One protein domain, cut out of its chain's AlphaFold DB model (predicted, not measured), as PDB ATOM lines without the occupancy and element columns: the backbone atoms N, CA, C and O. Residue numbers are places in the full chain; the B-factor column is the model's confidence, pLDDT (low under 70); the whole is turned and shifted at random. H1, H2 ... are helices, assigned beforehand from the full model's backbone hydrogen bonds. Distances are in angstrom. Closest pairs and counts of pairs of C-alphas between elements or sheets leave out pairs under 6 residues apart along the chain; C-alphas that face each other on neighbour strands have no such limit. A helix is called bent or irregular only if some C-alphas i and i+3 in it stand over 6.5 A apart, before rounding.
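This is residues 52 to 91 of the 373 residues of an uncharacterized protein of Polysphondylium pallidum (strain ATCC 26659 / Pp 5 / PN500) (UniProt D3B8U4). Two helices form a loose helical hairpin, splayed and with few contacts, and the leading stretch, residues 52 to 60, passes beside H2 on its way to H1. H2 makes the longest axis. The printed part has 40 residues with two named helices, H1 then H2, which hold 26 of them, and no named strand; its class is all helix, and it is compact, with a radius of gyration of the C-alphas of 9.6 A and spans of 29 by 20 by 14 A.

From Leu 52, go on to C-alpha 61 at (28.392, 50.676, -23.827), where H1, residues 61 to 70, begins and runs 14.2 A. H2, residues 74 to 89, runs 23.3 A to C-alpha 89 at (30.980, 36.132, -22.390). H2 is irregular: C-alphas 75 and 78 are 7.8 A apart.

Look at Val 67 and Tyr 80: their C-alphas, the closest of H1 and H2, are 7.4 A apart. The helices only just touch, with 3 pairs of C-alphas within 8 A, and H2 touches H1 with residues 80 to 84 alone. They run opposite ways at a shallow tilt of 32 degrees, only just short of steep. Every O i to N i+4 pair is within hydrogen-bond range in H1, and 10 of 12 in H2.

The C-alphas of Ser 72 and Ser 91, the two farthest apart, are 29.5 A apart. The printed part has no cut, and the link from H1 to H2 is tight. Its mean pLDDT is 80.7, and no printed residue is under 70.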
ATOM      1  N   LEU A  52      12.094  37.403 -21.257       73.31
ATOM      2  CA  LEU A  52      12.514  38.789 -21.385       73.31
ATOM      3  C   LEU A  52      14.020  38.854 -21.139       73.31
ATOM      4  O   LEU A  52      14.460  38.784 -19.994       73.31
ATOM      5  N   VAL A  53      14.780  39.004 -22.220       71.25
ATOM      6  CA  VAL A  53      16.233  39.183 -22.201       71.25
ATOM      7  C   VAL A  53      16.548  40.508 -22.877       71.25
ATOM      8  O   VAL A  53      16.055  40.779 -23.973       71.25
ATOM      9  N   PHE A  54      17.361  41.344 -22.236       76.12
ATOM     10  CA  PHE A  54      17.876  42.548 -22.878       76.12
ATOM     11  C   PHE A  54      19.112  42.170 -23.687       76.12
ATOM     12  O   PHE A  54      20.140  41.790 -23.131       76.12
ATOM     13  N   ASN A  55      19.003  42.231 -25.014       80.25
ATOM     14  CA  ASN A  55      20.133  41.949 -25.886       80.25
ATOM     15  C   ASN A  55      21.063  43.166 -25.918       80.25
ATOM     16  O   ASN A  55      20.715  44.213 -26.468       80.25
ATOM     17  N   TYR A  56      22.258  43.004 -25.349       81.75
ATOM     18  CA  TYR A  56      23.251  44.069 -25.238       81.75
ATOM     19  C   TYR A  56      23.679  44.636 -26.604       81.75
ATOM     20  O   TYR A  56      24.137  45.774 -26.659       81.75
ATOM     21  N   LYS A  57      23.522  43.884 -27.707       82.62
ATOM     22  CA  LYS A  57      23.938  44.298 -29.061       82.62
ATOM     23  C   LYS A  57      23.167  45.508 -29.586       82.62
ATOM     24  O   LYS A  57      23.677  46.224 -30.438       82.62
ATOM     25  N   TYR A  58      21.977  45.774 -29.049       79.44
ATOM     26  CA  TYR A  58      21.198  46.970 -29.385       79.44
ATOM     27  C   TYR A  58      21.559  48.192 -28.536       79.44
ATOM     28  O   TYR A  58      21.036  49.280 -28.774       79.44
ATOM     29  N   TYR A  59      22.437  48.034 -27.542       77.88
ATOM     30  CA  TYR A  59      22.743  49.078 -26.577       77.88
ATOM     31  C   TYR A  59      24.228  49.464 -26.622       77.88
ATOM     32  O   TYR A  59      25.104  48.618 -26.422       77.88
ATOM     33  N   PRO A  60      24.552  50.753 -26.835       82.88
ATOM     34  CA  PRO A  60      25.932  51.213 -26.743       82.88
ATOM     35  C   PRO A  60      26.455  51.037 -25.312       82.88
ATOM     36  O   PRO A  60      25.682  51.109 -24.354       82.88
ATOM     37  N   LEU A  61      27.773  50.883 -25.145       84.81
ATOM     38  CA  LEU A  61      28.392  50.676 -23.827       84.81
ATOM     39  C   LEU A  61      27.993  51.766 -22.818       84.81
ATOM     40  O   LEU A  61      27.655  51.467 -21.680       84.81
ATOM     41  N   LYS A  62      27.891  53.023 -23.269       85.88
ATOM     42  CA  LYS A  62      27.410  54.151 -22.453       85.88
ATOM     43  C   LYS A  62      26.017  53.926 -21.851       85.88
ATOM     44  O   LYS A  62      25.745  54.377 -20.740       85.88
ATOM     45  N   PHE A  63      25.115  53.276 -22.588       83.06
ATOM     46  CA  PHE A  63      23.792  52.930 -22.066       83.06
ATOM     47  C   PHE A  63      23.902  51.839 -21.004       83.06
ATOM     48  O   PHE A  63      23.267  51.954 -19.961       83.06
ATOM     49  N   ILE A  64      24.730  50.821 -21.247       81.75
ATOM     50  CA  ILE A  64      24.951  49.717 -20.309       81.75
ATOM     51  C   ILE A  64      25.531  50.239 -18.988       81.75
ATOM     52  O   ILE A  64      24.988  49.913 -17.936       81.75
ATOM     53  N   GLU A  65      26.522  51.134 -19.030       84.12
ATOM     54  CA  GLU A  65      27.061  51.784 -17.824       84.12
ATOM     55  C   GLU A  65      25.997  52.606 -17.087       84.12
ATOM     56  O   GLU A  65      25.855  52.522 -15.869       84.12
ATOM     57  N   ARG A  66      25.154  53.347 -17.817       82.69
ATOM     58  CA  ARG A  66      24.039  54.069 -17.191       82.69
ATOM     59  C   ARG A  66      23.058  53.112 -16.515       82.69
ATOM     60  O   ARG A  66      22.563  53.430 -15.436       82.69
ATOM     61  N   VAL A  67      22.743  51.977 -17.135       80.44
ATOM     62  CA  VAL A  67      21.877  50.953 -16.538       80.44
ATOM     63  C   VAL A  67      22.521  50.395 -15.272       80.44
ATOM     64  O   VAL A  67      21.849  50.361 -14.247       80.44
ATOM     65  N   ARG A  68      23.813  50.050 -15.308       79.31
ATOM     66  CA  ARG A  68      24.584  49.590 -14.139       79.31
ATOM     67  C   ARG A  68      24.464  50.563 -12.955       79.31
ATOM     68  O   ARG A  68      24.291  50.129 -11.821       79.31
ATOM     69  N   ASP A  69      24.444  51.862 -13.235       76.31
ATOM     70  CA  ASP A  69      24.406  52.924 -12.225       76.31
ATOM     71  C   ASP A  69      23.013  53.299 -11.713       76.31
ATOM     72  O   ASP A  69      22.826  53.626 -10.542       76.31
ATOM     73  N   THR A  70      22.039  53.347 -12.621       76.38
ATOM     74  CA  THR A  70      20.740  53.996 -12.383       76.38
ATOM     75  C   THR A  70      19.576  53.021 -12.326       76.38
ATOM     76  O   THR A  70      18.453  53.440 -12.025       76.38
ATOM     77  N   ALA A  71      19.810  51.730 -12.589       72.31
ATOM     78  CA  ALA A  71      18.780  50.703 -12.518       72.31
ATOM     79  C   ALA A  71      18.275  50.525 -11.077       72.31
ATOM     80  O   ALA A  71      18.705  49.663 -10.317       72.31
ATOM     81  N   SER A  72      17.283  51.329 -10.710       70.69
ATOM     82  CA  SER A  72      16.570  51.250  -9.434       70.69
ATOM     83  C   SER A  72      15.454  50.201  -9.450       70.69
ATOM     84  O   SER A  72      14.956  49.781  -8.401       70.69
ATOM     85  N   MET A  73      15.055  49.744 -10.642       75.19
ATOM     86  CA  MET A  73      14.014  48.742 -10.832       75.19
ATOM     87  C   MET A  73      14.514  47.353 -10.421       75.19
ATOM     88  O   MET A  73      14.843  46.526 -11.266       75.19
ATOM     89  N   LYS A  74      14.491  47.065  -9.111       78.38
ATOM     90  CA  LYS A  74      14.850  45.753  -8.528       78.38
ATOM     91  C   LYS A  74      14.144  44.588  -9.220       78.38
ATOM     92  O   LYS A  74      14.738  43.530  -9.410       78.38
ATOM     93  N   SER A  75      12.911  44.828  -9.662       80.56
ATOM     94  CA  SER A  75      12.121  43.939 -10.507       80.56
ATOM     95  C   SER A  75      12.873  43.417 -11.730       80.56
ATOM     96  O   SER A  75      12.631  42.293 -12.112       80.56
ATOM     97  N   TYR A  76      13.774  44.170 -12.358       80.44
ATOM     98  CA  TYR A  76      14.474  43.736 -13.576       80.44
ATOM     99  C   TYR A  76      15.989  43.600 -13.395       80.44
ATOM    100  O   TYR A  76      16.725  43.458 -14.366       80.44
ATOM    101  N   SER A  77      16.456  43.615 -12.141       82.31
ATOM    102  CA  SER A  77      17.876  43.477 -11.791       82.31
ATOM    103  C   SER A  77      18.525  42.250 -12.433       82.31
ATOM    104  O   SER A  77      19.623  42.354 -12.970       82.31
ATOM    105  N   HIS A  78      17.820  41.116 -12.460       84.81
ATOM    106  CA  HIS A  78      18.334  39.896 -13.072       84.81
ATOM    107  C   HIS A  78      18.503  40.022 -14.593       84.81
ATOM    108  O   HIS A  78      19.532  39.610 -15.113       84.81
ATOM    109  N   GLN A  79      17.559  40.643 -15.311       85.12
ATOM    110  CA  GLN A  79      17.703  40.898 -16.751       85.12
ATOM    111  C   GLN A  79      18.867  41.833 -17.061       85.12
ATOM    112  O   GLN A  79      19.589  41.611 -18.031       85.12
ATOM    113  N   TYR A  80      19.036  42.890 -16.262       83.00
ATOM    114  CA  TYR A  80      20.160  43.807 -16.430       83.00
ATOM    115  C   TYR A  80      21.491  43.084 -16.208       83.00
ATOM    116  O   TYR A  80      22.401  43.256 -17.013       83.00
ATOM    117  N   GLN A  81      21.578  42.224 -15.189       82.69
ATOM    118  CA  GLN A  81      22.774  41.422 -14.943       82.69
ATOM    119  C   GLN A  81      23.039  40.429 -16.081       82.69
ATOM    120  O   GLN A  81      24.136  40.415 -16.621       82.69
ATOM    121  N   GLN A  82      22.022  39.688 -16.536       85.25
ATOM    122  CA  GLN A  82      22.155  38.768 -17.671       85.25
ATOM    123  C   GLN A  82      22.653  39.467 -18.942       85.25
ATOM    124  O   GLN A  82      23.444  38.893 -19.686       85.25
ATOM    125  N   MET A  83      22.204  40.698 -19.208       85.19
ATOM    126  CA  MET A  83      22.682  41.497 -20.339       85.19
ATOM    127  C   MET A  83      24.178  41.816 -20.217       85.19
ATOM    128  O   MET A  83      24.908  41.694 -21.202       85.19
ATOM    129  N   ILE A  84      24.624  42.220 -19.024       81.69
ATOM    130  CA  ILE A  84      26.030  42.527 -18.730       81.69
ATOM    131  C   ILE A  84      26.883  41.256 -18.855       81.69
ATOM    132  O   ILE A  84      27.874  41.260 -19.582       81.69
ATOM    133  N   ASP A  85      26.452  40.152 -18.242       82.88
ATOM    134  CA  ASP A  85      27.147  38.859 -18.281       82.88
ATOM    135  C   ASP A  85      27.248  38.316 -19.713       82.88
ATOM    136  O   ASP A  85      28.300  37.839 -20.137       82.88
ATOM    137  N   SER A  86      26.174  38.448 -20.502       84.31
ATOM    138  CA  SER A  86      26.165  38.035 -21.913       84.31
ATOM    139  C   SER A  86      27.215  38.790 -22.718       84.31
ATOM    140  O   SER A  86      27.905  38.185 -23.536       84.31
ATOM    141  N   ARG A  87      27.374  40.096 -22.461       85.06
ATOM    142  CA  ARG A  87      28.426  40.903 -23.083       85.06
ATOM    143  C   ARG A  87      29.804  40.411 -22.652       85.06
ATOM    144  O   ARG A  87      30.651  40.252 -23.517       85.06
ATOM    145  N   LEU A  88      30.023  40.143 -21.359       79.44
ATOM    146  CA  LEU A  88      31.296  39.626 -20.815       79.44
ATOM    147  C   LEU A  88      31.701  38.276 -21.415       79.44
ATOM    148  O   LEU A  88      32.883  38.015 -21.584       79.44
ATOM    149  N   SER A  89      30.728  37.437 -21.770       81.25
ATOM    150  CA  SER A  89      30.980  36.132 -22.390       81.25
ATOM    151  C   SER A  89      31.085  36.144 -23.922       81.25
ATOM    152  O   SER A  89      31.424  35.116 -24.510       81.25
ATOM    153  N   ASP A  90      30.765  37.255 -24.598       83.12
ATOM    154  CA  ASP A  90      30.799  37.294 -26.064       83.12
ATOM    155  C   ASP A  90      32.241  37.448 -26.571       83.12
ATOM    156  O   ASP A  90      32.898  38.464 -26.362       83.12
ATOM    157  N   SER A  91      32.698  36.447 -27.325       82.38
ATOM    158  CA  SER A  91      33.988  36.421 -28.032       82.38
ATOM    159  C   SER A  91      34.290  37.642 -28.918       82.38
ATOM    160  O   SER A  91      35.450  37.879 -29.256       82.38
TER     161      SER A  91